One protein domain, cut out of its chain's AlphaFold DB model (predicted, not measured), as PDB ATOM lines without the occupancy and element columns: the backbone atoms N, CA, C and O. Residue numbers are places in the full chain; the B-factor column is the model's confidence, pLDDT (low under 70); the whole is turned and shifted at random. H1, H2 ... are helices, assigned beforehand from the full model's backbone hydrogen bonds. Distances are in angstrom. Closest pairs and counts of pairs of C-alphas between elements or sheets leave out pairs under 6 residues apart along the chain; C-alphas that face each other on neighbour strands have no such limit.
ATOM      1  N   THR A 518     -37.577 -29.899  23.054       57.25
ATOM      2  CA  THR A 518     -36.634 -30.107  21.939       57.25
ATOM      3  C   THR A 518     -37.140 -29.530  20.614       57.25
ATOM      4  O   THR A 518     -36.336 -29.031  19.820       57.25
ATOM      5  N   SER A 519     -38.458 -29.514  20.385       63.06
ATOM      6  CA  SER A 519     -39.055 -28.816  19.242       63.06
ATOM      7  C   SER A 519     -38.924 -27.295  19.391       63.06
ATOM      8  O   SER A 519     -38.462 -26.630  18.465       63.06
ATOM      9  N   GLN A 520     -39.242 -26.752  20.570       67.94
ATOM     10  CA  GLN A 520     -39.153 -25.318  20.874       67.94
ATOM     11  C   GLN A 520     -37.711 -24.789  20.763       67.94
ATOM     12  O   GLN A 520     -37.477 -23.754  20.141       67.94
ATOM     13  N   LEU A 521     -36.719 -25.525  21.282       70.75
ATOM     14  CA  LEU A 521     -35.295 -25.196  21.120       70.75
ATOM     15  C   LEU A 521     -34.864 -25.165  19.647       70.75
ATOM     16  O   LEU A 521     -34.090 -24.293  19.250       70.75
ATOM     17  N   THR A 522     -35.381 -26.079  18.824       72.00
ATOM     18  CA  THR A 522     -35.071 -26.114  17.386       72.00
ATOM     19  C   THR A 522     -35.670 -24.905  16.655       72.00
ATOM     20  O   THR A 522     -34.985 -24.281  15.845       72.00
ATOM     21  N   GLU A 523     -36.906 -24.520  16.989       78.06
ATOM     22  CA  GLU A 523     -37.574 -23.331  16.439       78.06
ATOM     23  C   GLU A 523     -36.835 -22.028  16.807       78.06
ATOM     24  O   GLU A 523     -36.583 -21.191  15.937       78.06
ATOM     25  N   VAL A 524     -36.388 -21.887  18.061       77.44
ATOM     26  CA  VAL A 524     -35.585 -20.737  18.526       77.44
ATOM     27  C   VAL A 524     -34.230 -20.650  17.808       77.44
ATOM     28  O   VAL A 524     -33.798 -19.561  17.424       77.44
ATOM     29  N   ILE A 525     -33.561 -21.785  17.584       72.88
ATOM     30  CA  ILE A 525     -32.283 -21.840  16.857       72.88
ATOM     31  C   ILE A 525     -32.445 -21.370  15.402       72.88
ATOM     32  O   ILE A 525     -31.585 -20.637  14.899       72.88
ATOM     33  N   ASP A 526     -33.534 -21.744  14.726       77.31
ATOM     34  CA  ASP A 526     -33.779 -21.337  13.340       77.31
ATOM     35  C   ASP A 526     -34.299 -19.891  13.202       77.31
ATOM     36  O   ASP A 526     -33.917 -19.221  12.237       77.31
ATOM     37  N   ASP A 527     -35.035 -19.337  14.179       84.88
ATOM     38  CA  ASP A 527     -35.302 -17.885  14.254       84.88
ATOM     39  C   ASP A 527     -33.995 -17.079  14.376       84.88
ATOM     40  O   ASP A 527     -33.743 -16.157  13.592       84.88
ATOM     41  N   LEU A 528     -33.107 -17.463  15.301       74.00
ATOM     42  CA  LEU A 528     -31.810 -16.801  15.484       74.00
ATOM     43  C   LEU A 528     -30.958 -16.849  14.205       74.00
ATOM     44  O   LEU A 528     -30.361 -15.837  13.823       74.00
ATOM     45  N   ARG A 529     -30.944 -17.983  13.493       76.94
ATOM     46  CA  ARG A 529     -30.274 -18.120  12.185       76.94
ATOM     47  C   ARG A 529     -30.876 -17.196  11.124       76.94
ATOM     48  O   ARG A 529     -30.117 -16.515  10.428       76.94
ATOM     49  N   GLN A 530     -32.204 -17.119  11.013       85.31
ATOM     50  CA  GLN A 530     -32.875 -16.210  10.073       85.31
ATOM     51  C   GLN A 530     -32.581 -14.737  10.396       85.31
ATOM     52  O   GLN A 530     -32.274 -13.955   9.492       85.31
ATOM     53  N   ARG A 531     -32.585 -14.358  11.680       79.69
ATOM     54  CA  ARG A 531     -32.246 -13.001  12.147       79.69
ATOM     55  C   ARG A 531     -30.792 -12.624  11.849       79.69
ATOM     56  O   ARG A 531     -30.546 -11.505  11.399       79.69
ATOM     57  N   ILE A 532     -29.841 -13.547  12.028       72.56
ATOM     58  CA  ILE A 532     -28.434 -13.340  11.641       72.56
ATOM     59  C   ILE A 532     -28.315 -13.131  10.126       72.56
ATOM     60  O   ILE A 532     -27.714 -12.145   9.702       72.56
ATOM     61  N   ALA A 533     -28.933 -13.992   9.310       74.75
ATOM     62  CA  ALA A 533     -28.908 -13.859   7.852       74.75
ATOM     63  C   ALA A 533     -29.531 -12.531   7.370       74.75
ATOM     64  O   ALA A 533     -29.015 -11.897   6.447       74.75
ATOM     65  N   ALA A 534     -30.597 -12.063   8.026       79.44
ATOM     66  CA  ALA A 534     -31.244 -10.789   7.717       79.44
ATOM     67  C   ALA A 534     -30.383  -9.558   8.071       79.44
ATOM     68  O   ALA A 534     -30.382  -8.585   7.315       79.44
ATOM     69  N   GLU A 535     -29.639  -9.571   9.184       73.75
ATOM     70  CA  GLU A 535     -28.678  -8.497   9.500       73.75
ATOM     71  C   GLU A 535     -27.430  -8.561   8.594       73.75
ATOM     72  O   GLU A 535     -26.906  -7.516   8.210       73.75
ATOM     73  N   GLU A 536     -26.981  -9.755   8.187       73.00
ATOM     74  CA  GLU A 536     -25.881  -9.925   7.223       73.00
ATOM     75  C   GLU A 536     -26.240  -9.389   5.827       73.00
ATOM     76  O   GLU A 536     -25.434  -8.680   5.222       73.00
ATOM     77  N   ALA A 537     -27.466  -9.628   5.347       77.06
ATOM     78  CA  ALA A 537     -27.952  -9.066   4.087       77.06
ATOM     79  C   ALA A 537     -27.973  -7.524   4.100       77.06
ATOM     80  O   ALA A 537     -27.510  -6.891   3.149       77.06
ATOM     81  N   LYS A 538     -28.439  -6.906   5.198       76.44
ATOM     82  CA  LYS A 538     -28.410  -5.439   5.371       76.44
ATOM     83  C   LYS A 538     -26.983  -4.901   5.401       76.44
ATOM     84  O   LYS A 538     -26.702  -3.898   4.752       76.44
ATOM     85  N   LEU A 539     -26.079  -5.569   6.125       70.69
ATOM     86  CA  LEU A 539     -24.668  -5.187   6.198       70.69
ATOM     87  C   LEU A 539     -24.018  -5.195   4.804       70.69
ATOM     88  O   LEU A 539     -23.315  -4.250   4.453       70.69
ATOM     89  N   GLN A 540     -24.290  -6.226   4.002       72.06
ATOM     90  CA  GLN A 540     -23.765  -6.349   2.643       72.06
ATOM     91  C   GLN A 540     -24.321  -5.267   1.702       72.06
ATOM     92  O   GLN A 540     -23.577  -4.731   0.876       72.06
ATOM     93  N   GLN A 541     -25.602  -4.908   1.843       76.31
ATOM     94  CA  GLN A 541     -26.201  -3.800   1.097       76.31
ATOM     95  C   GLN A 541     -25.545  -2.459   1.464       76.31
ATOM     96  O   GLN A 541     -25.080  -1.759   0.571       76.31
ATOM     97  N   LEU A 542     -25.422  -2.144   2.760       71.12
ATOM     98  CA  LEU A 542     -24.797  -0.901   3.236       71.12
ATOM     99  C   LEU A 542     -23.351  -0.721   2.739       71.12
ATOM    100  O   LEU A 542     -22.976   0.390   2.385       71.12
ATOM    101  N   ILE A 543     -22.560  -1.798   2.677       69.31
ATOM    102  CA  ILE A 543     -21.199  -1.765   2.107       69.31
ATOM    103  C   ILE A 543     -21.244  -1.474   0.598       69.31
ATOM    104  O   ILE A 543     -20.466  -0.667   0.101       69.31
ATOM    105  N   THR A 544     -22.186  -2.082  -0.128       75.00
ATOM    106  CA  THR A 544     -22.347  -1.866  -1.579       75.00
ATOM    107  C   THR A 544     -22.763  -0.422  -1.892       75.00
ATOM    108  O   THR A 544     -22.255   0.176  -2.841       75.00
ATOM    109  N   ASP A 545     -23.651   0.151  -1.077       73.19
ATOM    110  CA  ASP A 545     -24.075   1.551  -1.180       73.19
ATOM    111  C   ASP A 545     -22.929   2.523  -0.811       73.19
ATOM    112  O   ASP A 545     -22.825   3.603  -1.398       73.19
ATOM    113  N   GLU A 546     -22.030   2.136   0.108       70.69
ATOM    114  CA  GLU A 546     -20.822   2.900   0.452       70.69
ATOM    115  C   GLU A 546     -19.808   2.929  -0.703       70.69
ATOM    116  O   GLU A 546     -19.415   4.012  -1.143       70.69
ATOM    117  N   ASP A 547     -19.429   1.764  -1.238       71.12
ATOM    118  CA  ASP A 547     -18.508   1.646  -2.380       71.12
ATOM    119  C   ASP A 547     -19.029   2.441  -3.594       71.12
ATOM    120  O   ASP A 547     -18.284   3.181  -4.246       71.12
ATOM    121  N   ALA A 548     -20.340   2.371  -3.858       75.25
ATOM    122  CA  ALA A 548     -20.985   3.150  -4.911       75.25
ATOM    123  C   ALA A 548     -20.938   4.668  -4.646       75.25
ATOM    124  O   ALA A 548     -20.767   5.448  -5.589       75.25
ATOM    125  N   ALA A 549     -21.075   5.121  -3.397       70.62
ATOM    126  CA  ALA A 549     -20.939   6.536  -3.049       70.62
ATOM    127  C   ALA A 549     -19.497   7.039  -3.257       70.62
ATOM    128  O   ALA A 549     -19.300   8.119  -3.823       70.62
ATOM    129  N   TRP A 550     -18.499   6.238  -2.873       66.75
ATOM    130  CA  TRP A 550     -17.082   6.537  -3.089       66.75
ATOM    131  C   TRP A 550     -16.729   6.657  -4.576       66.75
ATOM    132  O   TRP A 550     -16.154   7.667  -4.985       66.75
ATOM    133  N   ASP A 551     -17.122   5.690  -5.408       74.94
ATOM    134  CA  ASP A 551     -16.827   5.723  -6.847       74.94
ATOM    135  C   ASP A 551     -17.515   6.898  -7.564       74.94
ATOM    136  O   ASP A 551     -16.907   7.545  -8.423       74.94
ATOM    137  N   ASN A 552     -18.739   7.260  -7.161       75.00
ATOM    138  CA  ASN A 552     -19.409   8.466  -7.657       75.00
ATOM    139  C   ASN A 552     -18.672   9.757  -7.249       75.00
ATOM    140  O   ASN A 552     -18.547  10.675  -8.066       75.00
ATOM    141  N   ALA A 553     -18.146   9.837  -6.022       70.19
ATOM    142  CA  ALA A 553     -17.357  10.983  -5.566       70.19
ATOM    143  C   ALA A 553     -16.029  11.111  -6.338       70.19
ATOM    144  O   ALA A 553     -15.675  12.209  -6.778       70.19
ATOM    145  N   VAL A 554     -15.335   9.991  -6.575       77.12
ATOM    146  CA  VAL A 554     -14.101   9.939  -7.377       77.12
ATOM    147  C   VAL A 554     -14.370  10.367  -8.824       77.12
ATOM    148  O   VAL A 554     -13.660  11.224  -9.357       77.12
ATOM    149  N   ALA A 555     -15.433   9.855  -9.450       78.38
ATOM    150  CA  ALA A 555     -15.825  10.243 -10.804       78.38
ATOM    151  C   ALA A 555     -16.176  11.742 -10.910       78.38
ATOM    152  O   ALA A 555     -15.728  12.419 -11.839       78.38
ATOM    153  N   ALA A 556     -16.925  12.285  -9.944       76.19
ATOM    154  CA  ALA A 556     -17.303  13.699  -9.909       76.19
ATOM    155  C   ALA A 556     -16.116  14.651  -9.662       76.19
ATOM    156  O   ALA A 556     -16.165  15.810 -10.078       76.19
ATOM    157  N   ALA A 557     -15.051  14.183  -9.004       76.25
ATOM    158  CA  ALA A 557     -13.801  14.923  -8.864       76.25
ATOM    159  C   ALA A 557     -12.979  14.902 -10.165       76.25
ATOM    160  O   ALA A 557     -12.568  15.961 -10.638       76.25
ATOM    161  N   LEU A 558     -12.815  13.733 -10.797       82.12
ATOM    162  CA  LEU A 558     -12.094  13.593 -12.072       82.12
ATOM    163  C   LEU A 558     -12.744  14.397 -13.215       82.12
ATOM    164  O   LEU A 558     -12.037  14.932 -14.064       82.12
ATOM    165  N   GLN A 559     -14.072  14.559 -13.221       83.19
ATOM    166  CA  GLN A 559     -14.781  15.436 -14.169       83.19
ATOM    167  C   GLN A 559     -14.481  16.938 -13.992       83.19
ATOM    168  O   GLN A 559     -14.810  17.732 -14.869       83.19
ATOM    169  N   ARG A 560     -13.893  17.350 -12.862       81.94
ATOM    170  CA  ARG A 560     -13.558  18.752 -12.553       81.94
ATOM    171  C   ARG A 560     -12.064  19.049 -12.693       81.94
ATOM    172  O   ARG A 560     -11.644  20.176 -12.441       81.94
ATOM    173  N   ASP A 561     -11.268  18.056 -13.077       85.56
ATOM    174  CA  ASP A 561      -9.827  18.189 -13.219       85.56
ATOM    175  C   ASP A 561      -9.466  19.013 -14.480       85.56
ATOM    176  O   ASP A 561      -9.843  18.646 -15.601       85.56
ATOM    177  N   PRO A 562      -8.721  20.126 -14.337       86.88
ATOM    178  CA  PRO A 562      -8.409  21.008 -15.459       86.88
ATOM    179  C   PRO A 562      -7.391  20.407 -16.441       86.88
ATOM    180  O   PRO A 562      -7.338  20.829 -17.596       86.88
ATOM    181  N   MET A 563      -6.585  19.428 -16.019       85.12
ATOM    182  CA  MET A 563      -5.633  18.736 -16.886       85.12
ATOM    183  C   MET A 563      -6.342  17.684 -17.746       85.12
ATOM    184  O   MET A 563      -6.033  17.555 -18.930       85.12
ATOM    185  N   ILE A 564      -7.344  16.989 -17.195       87.50
ATOM    186  CA  ILE A 564      -8.225  16.100 -17.965       87.50
ATOM    187  C   ILE A 564      -8.972  16.898 -19.044       87.50
ATOM    188  O   ILE A 564      -8.928  16.511 -20.214       87.50
ATOM    189  N   ALA A 565      -9.565  18.043 -18.689       88.94
ATOM    190  CA  ALA A 565     -10.247  18.920 -19.646       88.94
ATOM    191  C   ALA A 565      -9.309  19.441 -20.760       88.94
ATOM    192  O   ALA A 565      -9.692  19.489 -21.928       88.94
ATOM    193  N   ASN A 566      -8.056  19.771 -20.423       91.25
ATOM    194  CA  ASN A 566      -7.027  20.173 -21.389       91.25
ATOM    195  C   ASN A 566      -6.711  19.052 -22.403       91.25
ATOM    196  O   ASN A 566      -6.660  19.299 -23.608       91.25
ATOM    197  N   TYR A 567      -6.567  17.802 -21.949       89.44
ATOM    198  CA  TYR A 567      -6.397  16.665 -22.863       89.44
ATOM    199  C   TYR A 567      -7.641  16.413 -23.732       89.44
ATOM    200  O   TYR A 567      -7.503  16.098 -24.915       89.44
ATOM    201  N   GLU A 568      -8.855  16.568 -23.190       90.69
ATOM    202  CA  GLU A 568     -10.096  16.422 -23.969       90.69
ATOM    203  C   GLU A 568     -10.192  17.490 -25.070       90.69
ATOM    204  O   GLU A 568     -10.524  17.161 -26.214       90.69
ATOM    205  N   GLN A 569      -9.805  18.739 -24.775       93.12
ATOM    206  CA  GLN A 569      -9.696  19.804 -25.772       93.12
ATOM    207  C   GLN A 569      -8.666  19.459 -26.863       93.12
ATOM    208  O   GLN A 569      -8.986  19.556 -28.046       93.12
ATOM    209  N   GLN A 570      -7.465  18.999 -26.499       91.06
ATOM    210  CA  GLN A 570      -6.433  18.618 -27.476       91.06
ATOM    211  C   GLN A 570      -6.905  17.486 -28.404       91.06
ATOM    212  O   GLN A 570      -6.709  17.553 -29.619       91.06
ATOM    213  N   ILE A 571      -7.594  16.469 -27.872       91.75
ATOM    214  CA  ILE A 571      -8.184  15.399 -28.692       91.75
ATOM    215  C   ILE A 571      -9.290  15.949 -29.605       91.75
ATOM    216  O   ILE A 571      -9.361  15.557 -30.772       91.75
ATOM    217  N   ALA A 572     -10.128  16.873 -29.126       91.75
ATOM    218  CA  ALA A 572     -11.147  17.527 -29.947       91.75
ATOM    219  C   ALA A 572     -10.533  18.354 -31.095       91.75
ATOM    220  O   ALA A 572     -10.999  18.255 -32.232       91.75
ATOM    221  N   GLU A 573      -9.457  19.098 -30.834       92.19
ATOM    222  CA  GLU A 573      -8.713  19.862 -31.842       92.19
ATOM    223  C   GLU A 573      -8.075  18.946 -32.896       92.19
ATOM    224  O   GLU A 573      -8.288  19.149 -34.095       92.19
ATOM    225  N   ILE A 574      -7.372  17.881 -32.488       88.88
ATOM    226  CA  ILE A 574      -6.764  16.930 -33.434       88.88
ATOM    227  C   ILE A 574      -7.850  16.210 -34.255       88.88
ATOM    228  O   ILE A 574      -7.687  16.031 -35.464       88.88
ATOM    229  N   ASN A 575      -8.989  15.856 -33.650       92.62
ATOM    230  CA  ASN A 575     -10.133  15.276 -34.361       92.62
ATOM    231  C   ASN A 575     -10.760  16.257 -35.369       92.62
ATOM    232  O   ASN A 575     -11.122  15.848 -36.476       92.62
ATOM    233  N   ALA A 576     -10.854  17.549 -35.038       91.81
ATOM    234  CA  ALA A 576     -11.319  18.579 -35.964       91.81
ATOM    235  C   ALA A 576     -10.357  18.741 -37.155       91.81
ATOM    236  O   ALA A 576     -10.800  18.736 -38.308       91.81
ATOM    237  N   MET A 577      -9.043  18.783 -36.900       87.25
ATOM    238  CA  MET A 577      -8.022  18.827 -37.953       87.25
ATOM    239  C   MET A 577      -8.046  17.565 -38.827       87.25
ATOM    240  O   MET A 577      -7.972  17.673 -40.050       87.25
ATOM    241  N   LEU A 578      -8.190  16.369 -38.238       87.31
ATOM    242  CA  LEU A 578      -8.341  15.104 -38.971       87.31
ATOM    243  C   LEU A 578      -9.558  15.145 -39.904       87.31
ATOM    244  O   LEU A 578      -9.417  14.865 -41.094       87.31
ATOM    245  N   LYS A 579     -10.723  15.567 -39.395       88.38
ATOM    246  CA  LYS A 579     -11.970  15.685 -40.166       88.38
ATOM    247  C   LYS A 579     -11.846  16.687 -41.317       88.38
ATOM    248  O   LYS A 579     -12.250  16.384 -42.438       88.38
ATOM    249  N   GLN A 580     -11.245  17.855 -41.070       87.44
ATOM    250  CA  GLN A 580     -10.963  18.844 -42.116       87.44
ATOM    251  C   GLN A 580     -10.006  18.279 -43.176       87.44
ATOM    252  O   GLN A 580     -10.207  18.488 -44.370       87.44
ATOM    253  N   ARG A 581      -8.979  17.526 -42.759       82.69
ATOM    254  CA  ARG A 581      -7.983  16.958 -43.672       82.69
ATOM    255  C   ARG A 581      -8.549  15.832 -44.537       82.69
ATOM    256  O   ARG A 581      -8.267  15.811 -45.729       82.69
ATOM    257  N   GLN A 582      -9.390  14.964 -43.974       83.06
ATOM    258  CA  GLN A 582     -10.097  13.905 -44.709       83.06
ATOM    259  C   GLN A 582     -11.079  14.450 -45.760       83.06
ATOM    260  O   GLN A 582     -11.323  13.785 -46.762       83.06
ATOM    261  N   ALA A 583     -11.619  15.657 -45.561       82.56
ATOM    262  CA  ALA A 583     -12.462  16.329 -46.553       82.56
ATOM    263  C   ALA A 583     -11.667  16.935 -47.732       82.56
ATOM    264  O   ALA A 583     -12.252  17.224 -48.773       82.56
ATOM    265  N   ILE A 584     -10.352  17.134 -47.573       80.50
ATOM    266  CA  ILE A 584      -9.452  17.692 -48.599       80.50
ATOM    267  C   ILE A 584      -8.727  16.573 -49.361       80.50
ATOM    268  O   ILE A 584      -8.601  16.644 -50.581       80.50
ATOM    269  N   ASP A 585      -8.263  15.540 -48.653       70.56
ATOM    270  CA  ASP A 585      -7.655  14.341 -49.237       70.56
ATOM    271  C   ASP A 585      -8.383  13.081 -48.732       70.56
ATOM    272  O   ASP A 585      -8.119  12.622 -47.615       70.56
ATOM    273  N   PRO A 586      -9.305  12.504 -49.530       68.31
ATOM    274  CA  PRO A 586     -10.028  11.291 -49.158       68.31
ATOM    275  C   PRO A 586      -9.183  10.010 -49.292       68.31
ATOM    276  O   PRO A 586      -9.680   8.923 -48.992       68.31
ATOM    277  N   ARG A 587      -7.915  10.087 -49.735       69.31
ATOM    278  CA  ARG A 587      -7.011   8.927 -49.766       69.31
ATOM    279  C   ARG A 587      -6.549   8.620 -48.341       69.31
ATOM    280  O   ARG A 587      -5.853   9.411 -47.708       69.31
ATOM    281  N   GLN A 588      -6.943   7.456 -47.825       60.84
ATOM    282  CA  GLN A 588      -6.841   7.140 -46.394       60.84
ATOM    283  C   GLN A 588      -5.400   7.041 -45.853       60.84
ATOM    284  O   GLN A 588      -5.216   7.151 -44.634       60.84
ATOM    285  N   ASP A 589      -4.409   6.901 -46.739       62.78
ATOM    286  CA  ASP A 589      -3.028   6.504 -46.430       62.78
ATOM    287  C   ASP A 589      -1.990   7.634 -46.555       62.78
ATOM    288  O   ASP A 589      -0.793   7.377 -46.701       62.78
ATOM    289  N   SER A 590      -2.397   8.909 -46.507       74.44
ATOM    290  CA  SER A 590      -1.412   9.997 -46.572       74.44
ATOM    291  C   SER A 590      -0.487   9.995 -45.327       74.44
ATOM    292  O   SER A 590      -0.976   9.963 -44.189       74.44
ATOM    293  N   PRO A 591       0.855  10.109 -45.476       78.81
ATOM    294  CA  PRO A 591       1.800  10.108 -44.342       78.81
ATOM    295  C   PRO A 591       1.681  11.300 -43.372       78.81
ATOM    296  O   PRO A 591       2.483  11.439 -42.444       78.81
ATOM    297  N   GLN A 592       0.724  12.203 -43.597       77.62
ATOM    298  CA  GLN A 592       0.342  13.253 -42.652       77.62
ATOM    299  C   GLN A 592      -0.894  12.835 -41.842       77.62
ATOM    300  O   GLN A 592      -0.863  12.970 -40.622       77.62
ATOM    301  N   LEU A 593      -1.915  12.226 -42.465       80.31
ATOM    302  CA  LEU A 593      -3.045  11.629 -41.737       80.31
ATOM    303  C   LEU A 593      -2.581  10.545 -40.755       80.31
ATOM    304  O   LEU A 593      -3.070  10.509 -39.630       80.31
ATOM    305  N   HIS A 594      -1.613   9.701 -41.135       83.75
ATOM    306  CA  HIS A 594      -1.075   8.676 -40.232       83.75
ATOM    307  C   HIS A 594      -0.439   9.292 -38.971       83.75
ATOM    308  O   HIS A 594      -0.798   8.917 -37.859       83.75
ATOM    309  N   ARG A 595       0.417  10.314 -39.126       85.25
ATOM    310  CA  ARG A 595       1.032  11.035 -37.993       85.25
ATOM    311  C   ARG A 595       0.013  11.768 -37.118       85.25
ATOM    312  O   ARG A 595       0.174  11.796 -35.906       85.25
ATOM    313  N   MET A 596      -1.054  12.315 -37.703       82.19
ATOM    314  CA  MET A 596      -2.140  12.940 -36.934       82.19
ATOM    315  C   MET A 596      -2.956  11.906 -36.137       82.19
ATOM    316  O   MET A 596      -3.325  12.176 -34.997       82.19
ATOM    317  N   ARG A 597      -3.193  10.701 -36.685       87.31
ATOM    318  CA  ARG A 597      -3.813   9.587 -35.938       87.31
ATOM    319  C   ARG A 597      -2.907   9.089 -34.807       87.31
ATOM    320  O   ARG A 597      -3.413   8.842 -33.718       87.31
ATOM    321  N   GLN A 598      -1.600   8.983 -35.054       89.31
ATOM    322  CA  GLN A 598      -0.607   8.612 -34.041       89.31
ATOM    323  C   GLN A 598      -0.583   9.634 -32.894       89.31
ATOM    324  O   GLN A 598      -0.794   9.254 -31.750       89.31
ATOM    325  N   SER A 599      -0.456  10.929 -33.199       86.56
ATOM    326  CA  SER A 599      -0.480  11.996 -32.188       86.56
ATOM    327  C   SER A 599      -1.788  12.024 -31.381       86.56
ATOM    328  O   SER A 599      -1.754  12.199 -30.166       86.56
ATOM    329  N   ARG A 600      -2.946  11.758 -32.010       93.25
ATOM    330  CA  ARG A 600      -4.217  11.586 -31.282       93.25
ATOM    331  C   ARG A 600      -4.189  10.393 -30.321       93.25
ATOM    332  O   ARG A 600      -4.786  10.489 -29.257       93.25
ATOM    333  N   ALA A 601      -3.543   9.286 -30.686       90.06
ATOM    334  CA  ALA A 601      -3.408   8.119 -29.813       90.06
ATOM    335  C   ALA A 601      -2.431   8.374 -28.652       90.06
ATOM    336  O   ALA A 601      -2.729   7.994 -27.527       90.06
ATOM    337  N   GLU A 602      -1.322   9.078 -28.900       90.12
ATOM    338  CA  GLU A 602      -0.348   9.476 -27.872       90.12
ATOM    339  C   GLU A 602      -0.993  10.376 -26.797       90.12
ATOM    340  O   GLU A 602      -0.812  10.140 -25.604       90.12
ATOM    341  N   VAL A 603      -1.816  11.358 -27.196       88.50
ATOM    342  CA  VAL A 603      -2.552  12.231 -26.255       88.50
ATOM    343  C   VAL A 603      -3.643  11.467 -25.485       88.50
ATOM    344  O   VAL A 603      -3.848  11.719 -24.298       88.50
ATOM    345  N   ASP A 604      -4.323  10.512 -26.125       90.38
ATOM    346  CA  ASP A 604      -5.323   9.643 -25.484       90.38
ATOM    347  C   ASP A 604      -4.677   8.721 -24.433       90.38
ATOM    348  O   ASP A 604      -5.143   8.637 -23.295       90.38
ATOM    349  N   GLU A 605      -3.527   8.119 -24.754       91.62
ATOM    350  CA  GLU A 605      -2.746   7.329 -23.802       91.62
ATOM    351  C   GLU A 605      -2.253   8.186 -22.625       91.62
ATOM    352  O   GLU A 605      -2.423   7.795 -21.468       91.62
ATOM    353  N   MET A 606      -1.723   9.390 -22.881       88.88
ATOM    354  CA  MET A 606      -1.320  10.325 -21.821       88.88
ATOM    355  C   MET A 606      -2.491  10.714 -20.906       88.88
ATOM    356  O   MET A 606      -2.315  10.773 -19.685       88.88
ATOM    357  N   MET A 607      -3.690  10.932 -21.458       91.88
ATOM    358  CA  MET A 607      -4.883  11.203 -20.654       91.88
ATOM    359  C   MET A 607      -5.256   9.998 -19.782       91.88
ATOM    360  O   MET A 607      -5.557  10.174 -18.602       91.88
ATOM    361  N   GLN A 608      -5.229   8.780 -20.328       89.25
ATOM    362  CA  GLN A 608      -5.575   7.558 -19.599       89.25
ATOM    363  C   GLN A 608      -4.558   7.254 -18.488       89.25
ATOM    364  O   GLN A 608      -4.955   6.965 -17.358       89.25
ATOM    365  N   GLN A 609      -3.258   7.413 -18.759       89.12
ATOM    366  CA  GLN A 609      -2.200   7.319 -17.748       89.12
ATOM    367  C   GLN A 609      -2.374   8.374 -16.639       89.12
ATOM    368  O   GLN A 609      -2.177   8.061 -15.462       89.12
ATOM    369  N   TYR A 610      -2.786   9.601 -16.987       89.12
ATOM    370  CA  TYR A 610      -3.071  10.657 -16.012       89.12
ATOM    371  C   TYR A 610      -4.313  10.346 -15.165       89.12
ATOM    372  O   TYR A 610      -4.218  10.360 -13.938       89.12
ATOM    373  N   ARG A 611      -5.448   9.980 -15.785       89.50
ATOM    374  CA  ARG A 611      -6.688   9.583 -15.087       89.50
ATOM    375  C   ARG A 611      -6.422   8.460 -14.088       89.50
ATOM    376  O   ARG A 611      -6.702   8.621 -12.905       89.50
ATOM    377  N   ALA A 612      -5.778   7.381 -14.532       85.94
ATOM    378  CA  ALA A 612      -5.444   6.237 -13.688       85.94
ATOM    379  C   ALA A 612      -4.396   6.553 -12.602       85.94
ATOM    380  O   ALA A 612      -4.146   5.721 -11.728       85.94
ATOM    381  N   ARG A 613      -3.727   7.714 -12.638       88.81
ATOM    382  CA  ARG A 613      -2.899   8.220 -11.534       88.81
ATOM    383  C   ARG A 613      -3.733   9.066 -10.568       88.81
ATOM    384  O   ARG A 613      -3.727   8.766  -9.379       88.81
ATOM    385  N   ALA A 614      -4.469  10.050 -11.081       80.62
ATOM    386  CA  ALA A 614      -5.330  10.927 -10.291       80.62
ATOM    387  C   ALA A 614      -6.389  10.140  -9.497       80.62
ATOM    388  O   ALA A 614      -6.600  10.411  -8.323       80.62
ATOM    389  N   GLU A 615      -6.980   9.096 -10.087       86.00
ATOM    390  CA  GLU A 615      -7.930   8.188  -9.428       86.00
ATOM    391  C   GLU A 615      -7.332   7.489  -8.190       86.00
ATOM    392  O   GLU A 615      -8.006   7.338  -7.170       86.00
ATOM    393  N   ARG A 616      -6.050   7.093  -8.249       84.06
ATOM    394  CA  ARG A 616      -5.334   6.487  -7.113       84.06
ATOM    395  C   ARG A 616      -4.971   7.521  -6.059       84.06
ATOM    396  O   ARG A 616      -5.275   7.302  -4.895       84.06
ATOM    397  N   GLU A 617      -4.387   8.648  -6.461       79.75
ATOM    398  CA  GLU A 617      -4.024   9.728  -5.532       79.75
ATOM    399  C   GLU A 617      -5.260  10.295  -4.815       79.75
ATOM    400  O   GLU A 617      -5.183  10.620  -3.632       79.75
ATOM    401  N   LEU A 618      -6.415  10.350  -5.491       78.38
ATOM    402  CA  LEU A 618      -7.675  10.768  -4.888       78.38
ATOM    403  C   LEU A 618      -8.244   9.702  -3.940       78.38
ATOM    404  O   LEU A 618      -8.619  10.057  -2.828       78.38
ATOM    405  N   ARG A 619      -8.268   8.408  -4.309       77.19
ATOM    406  CA  ARG A 619      -8.676   7.344  -3.365       77.19
ATOM    407  C   ARG A 619      -7.760   7.308  -2.132       77.19
ATOM    408  O   ARG A 619      -8.266   7.236  -1.020       77.19
ATOM    409  N   GLU A 620      -6.443   7.447  -2.294       75.38
ATOM    410  CA  GLU A 620      -5.489   7.512  -1.175       75.38
ATOM    411  C   GLU A 620      -5.760   8.717  -0.251       75.38
ATOM    412  O   GLU A 620      -5.828   8.549   0.969       75.38
ATOM    413  N   GLN A 621      -6.006   9.913  -0.805       67.06
ATOM    414  CA  GLN A 621      -6.412  11.102  -0.035       67.06
ATOM    415  C   GLN A 621      -7.740  10.889   0.705       67.06
ATOM    416  O   GLN A 621      -7.842  11.179   1.896       67.06
ATOM    417  N   LEU A 622      -8.742  10.329   0.029       63.91
ATOM    418  CA  LEU A 622     -10.060  10.046   0.599       63.91
ATOM    419  C   LEU A 622     -10.019   8.978   1.711       63.91
ATOM    420  O   LEU A 622     -10.799   9.061   2.649       63.91
ATOM    421  N   THR A 623      -9.069   8.036   1.667       62.72
ATOM    422  CA  THR A 623      -8.817   7.073   2.763       62.72
ATOM    423  C   THR A 623      -7.940   7.610   3.906       62.72
ATOM    424  O   THR A 623      -7.669   6.875   4.855       62.72
ATOM    425  N   SER A 624      -7.448   8.854   3.824       58.22
ATOM    426  CA  SER A 624      -6.503   9.428   4.801       58.22
ATOM    427  C   SER A 624      -6.908  10.786   5.394       58.22
ATOM    428  O   SER A 624      -6.314  11.208   6.388       58.22
ATOM    429  N   GLY A 625      -7.924  11.452   4.839       46.59
ATOM    430  CA  GLY A 625      -8.584  12.630   5.416       46.59
ATOM    431  C   GLY A 625      -9.983  12.316   5.960       46.59
ATOM    432  O   GLY A 625     -10.581  11.310   5.593       46.59
ATOM    433  N   ASN A 626     -10.506  13.181   6.837       51.41
ATOM    434  CA  ASN A 626     -11.795  12.975   7.510       51.41
ATOM    435  C   ASN A 626     -12.972  12.710   6.549       51.41
ATOM    436  O   ASN A 626     -13.357  13.584   5.774       51.41
ATOM    437  N   GLU A 627     -13.595  11.549   6.748       52.06
ATOM    438  CA  GLU A 627     -15.047  11.337   6.820       52.06
ATOM    439  C   GLU A 627     -15.947  12.138   5.862       52.06
ATOM    440  O   GLU A 627     -16.433  13.220   6.206       52.06
ATOM    441  N   PRO A 628     -16.346  11.543   4.727       48.81
ATOM    442  CA  PRO A 628     -17.600  11.885   4.081       48.81
ATOM    443  C   PRO A 628     -18.809  11.157   4.697       48.81
ATOM    444  O   PRO A 628     -19.927  11.428   4.260       48.81
ATOM    445  N   ASN A 629     -18.637  10.225   5.659       59.25
ATOM    446  CA  ASN A 629     -19.767   9.429   6.162       59.25
ATOM    447  C   ASN A 629     -19.647   8.834   7.591       59.25
ATOM    448  O   ASN A 629     -20.003   7.674   7.812       59.25
ATOM    449  N   ASP A 630     -19.265   9.651   8.584       56.84
ATOM    450  CA  ASP A 630     -19.300   9.326  10.033       56.84
ATOM    451  C   ASP A 630     -20.568   8.545  10.450       56.84
ATOM    452  O   ASP A 630     -20.522   7.569  11.203       56.84
ATOM    453  N   ALA A 631     -21.730   8.970   9.941       54.28
ATOM    454  CA  ALA A 631     -23.026   8.370  10.250       54.28
ATOM    455  C   ALA A 631     -23.168   6.934   9.710       54.28
ATOM    456  O   ALA A 631     -23.753   6.084  10.386       54.28
ATOM    457  N   LEU A 632     -22.625   6.644   8.525       56.00
ATOM    458  CA  LEU A 632     -22.651   5.305   7.933       56.00
ATOM    459  C   LEU A 632     -21.664   4.372   8.638       56.00
ATOM    460  O   LEU A 632     -22.020   3.234   8.936       56.00
ATOM    461  N   GLN A 633     -20.478   4.863   9.015       59.31
ATOM    462  CA  GLN A 633     -19.547   4.092   9.846       59.31
ATOM    463  C   GLN A 633     -20.154   3.744  11.211       59.31
ATOM    464  O   GLN A 633     -20.072   2.594  11.646       59.31
ATOM    465  N   GLN A 634     -20.841   4.686  11.866       65.56
ATOM    466  CA  GLN A 634     -21.570   4.411  13.109       65.56
ATOM    467  C   GLN A 634     -22.698   3.382  12.909       65.56
ATOM    468  O   GLN A 634     -22.881   2.502  13.755       65.56
ATOM    469  N   GLN A 635     -23.413   3.416  11.778       59.34
ATOM    470  CA  GLN A 635     -24.394   2.379  11.436       59.34
ATOM    471  C   GLN A 635     -23.736   1.009  11.211       59.34
ATOM    472  O   GLN A 635     -24.196   0.023  11.787       59.34
ATOM    473  N   LEU A 636     -22.642   0.933  10.445       62.00
ATOM    474  CA  LEU A 636     -21.881  -0.296  10.183       62.00
ATOM    475  C   LEU A 636     -21.328  -0.917  11.473       62.00
ATOM    476  O   LEU A 636     -21.428  -2.130  11.663       62.00
ATOM    477  N   LEU A 637     -20.802  -0.101  12.392       67.94
ATOM    478  CA  LEU A 637     -20.388  -0.540  13.728       67.94
ATOM    479  C   LEU A 637     -21.580  -1.077  14.538       67.94
ATOM    480  O   LEU A 637     -21.478  -2.148  15.135       67.94
ATOM    481  N   GLY A 638     -22.730  -0.398  14.495       70.38
ATOM    482  CA  GLY A 638     -23.963  -0.855  15.142       70.38
ATOM    483  C   GLY A 638     -24.499  -2.184  14.593       70.38
ATOM    484  O   GLY A 638     -24.946  -3.028  15.370       70.38
ATOM    485  N   TYR A 639     -24.429  -2.408  13.276       65.44
ATOM    486  CA  TYR A 639     -24.796  -3.686  12.651       65.44
ATOM    487  C   TYR A 639     -23.812  -4.810  13.009       65.44
ATOM    488  O   TYR A 639     -24.245  -5.915  13.335       65.44
ATOM    489  N   ARG A 640     -22.498  -4.535  13.028       67.38
ATOM    490  CA  ARG A 640     -21.483  -5.509  13.470       67.38
ATOM    491  C   ARG A 640     -21.705  -5.932  14.926       67.38
ATOM    492  O   ARG A 640     -21.745  -7.129  15.195       67.38
ATOM    493  N   ALA A 641     -21.951  -4.982  15.830       70.88
ATOM    494  CA  ALA A 641     -22.225  -5.271  17.239       70.88
ATOM    495  C   ALA A 641     -23.508  -6.104  17.448       70.88
ATOM    496  O   ALA A 641     -23.504  -7.047  18.238       70.88
ATOM    497  N   ARG A 642     -24.596  -5.816  16.711       71.62
ATOM    498  CA  ARG A 642     -25.819  -6.645  16.750       71.62
ATOM    499  C   ARG A 642     -25.572  -8.069  16.254       71.62
ATOM    500  O   ARG A 642     -26.039  -9.014  16.884       71.62
ATOM    501  N   ARG A 643     -24.815  -8.234  15.165       72.19
ATOM    502  CA  ARG A 643     -24.444  -9.553  14.628       72.19
ATOM    503  C   ARG A 643     -23.620 -10.365  15.629       72.19
ATOM    504  O   ARG A 643     -23.899 -11.545  15.807       72.19
ATOM    505  N   GLU A 644     -22.640  -9.750  16.290       71.12
ATOM    506  CA  GLU A 644     -21.828 -10.421  17.317       71.12
ATOM    507  C   GLU A 644     -22.664 -10.862  18.527       71.12
ATOM    508  O   GLU A 644     -22.442 -11.956  19.042       71.12
ATOM    509  N   LEU A 645     -23.666 -10.070  18.930       75.81
ATOM    510  CA  LEU A 645     -24.591 -10.418  20.014       75.81
ATOM    511  C   LEU A 645     -25.508 -11.592  19.631       75.81
ATOM    512  O   LEU A 645     -25.568 -12.571  20.368       75.81
ATOM    513  N   LEU A 646     -26.132 -11.571  18.446       69.06
ATOM    514  CA  LEU A 646     -26.939 -12.701  17.953       69.06
ATOM    515  C   LEU A 646     -26.097 -13.985  17.785       69.06
ATOM    516  O   LEU A 646     -26.568 -15.086  18.054       69.06
ATOM    517  N   GLN A 647     -24.826 -13.861  17.380       65.19
ATOM    518  CA  GLN A 647     -23.876 -14.984  17.305       65.19
ATOM    519  C   GLN A 647     -23.318 -15.433  18.671       65.19
ATOM    520  O   GLN A 647     -22.579 -16.425  18.718       65.19
ATOM    521  N   ALA A 648     -23.616 -14.712  19.754       73.44
ATOM    522  CA  ALA A 648     -23.415 -15.168  21.125       73.44
ATOM    523  C   ALA A 648     -24.673 -15.884  21.641       73.44
ATOM    524  O   ALA A 648     -24.542 -16.989  22.155       73.44
ATOM    525  N   GLU A 649     -25.869 -15.326  21.403       74.94
ATOM    526  CA  GLU A 649     -27.157 -15.973  21.714       74.94
ATOM    527  C   GLU A 649     -27.289 -17.347  21.028       74.94
ATOM    528  O   GLU A 649     -27.645 -18.316  21.679       74.94
ATOM    529  N   LEU A 650     -26.899 -17.479  19.752       67.69
ATOM    530  CA  LEU A 650     -26.917 -18.757  19.012       67.69
ATOM    531  C   LEU A 650     -25.872 -19.799  19.496       67.69
ATOM    532  O   LEU A 650     -25.834 -20.918  18.986       67.69
ATOM    533  N   LYS A 651     -24.977 -19.443  20.427       70.31
ATOM    534  CA  LYS A 651     -23.956 -20.351  20.998       70.31
ATOM    535  C   LYS A 651     -24.227 -20.742  22.451       70.31
ATOM    536  O   LYS A 651     -23.428 -21.504  23.002       70.31
TER     537      LYS A 651
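AT A GLANCE: This is residues 518 to 651 of the 652 residues of the protein "Peptidase_M56 domain-containing protein" of Planctomycetaceae bacterium (UniProt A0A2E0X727). Two slender arms, each of two helices side by side and running opposite ways, meet at a wide V. One arm is the long helix H1 with the shorter H4 packed along part of it, and the other is the helical hairpin of H2 and H3; the corner lies where the end of H1 and the later part of H3 come together. Residues 518 to 523 of H1 stick out at the far end of their arm. The printed part has 134 residues with four named helices, H1 H2 H3 H4 along the chain, and no named strand; its class is all helix. It is extended, with a radius of gyration of the C-alphas of 27.1 A and spans of 89 by 34 by 17 A.

IN THESE COORDINATES: H1, the longest helix, is residues 518 to 558, 60.6 A from C-alpha 518 at (-36.634, -30.107, 21.939) to C-alpha 558 at (-12.094, 13.593, -12.072). H4 is residues 630 to 649 and 29.0 A long, ending at C-alpha 649 at (-27.157, -15.973, 21.714). H3 is residues 593 to 622, 42.9 A long, and H2 is residues 562 to 584, 33.3 A long.

HOW THE PARTS SIT: H1 touches H4 with residues 528 to 542 alone; the closest C-alphas, those of Ile 532 and Arg 643, are 6.3 A apart. H1 and H4 run opposite ways at a shallow tilt of 19 degrees. With residues 554 to 558 alone H1 also touches H3, whose residues 611 to 619 alone take part; the closest C-alphas are those of Val 554 and Glu 615, 6.7 A apart. These two run opposite ways at a steep tilt of 50 degrees. H2 and H3 form a hairpin and touch, opposite ways at a shallow tilt of 16 degrees, with the C-alphas of Ile 571 and Arg 600 closest at 6.1 A. H1 and H2 are close but not clearly touching: their closest C-alphas, those of Leu 558 and Ile 564, are 7.5 A apart. H4 is apart from both H2 and H3. In H1, H2 and H4 every O i to N i+4 pair is within hydrogen-bond range; in H3 25 of 26 are.

THE WHOLE: The C-alphas of Thr 518 and Ile 584, the two farthest apart, are 89.4 A from each other. The printed part has no cut. The link from H1 to H2 is tight, and those from H2 to H3 and from H3 to H4 are short. The mean pLDDT of the printed part is 76.7; 31 residues are under 70, among them residues 518 to 520, 586 to 589 and 621 to 637.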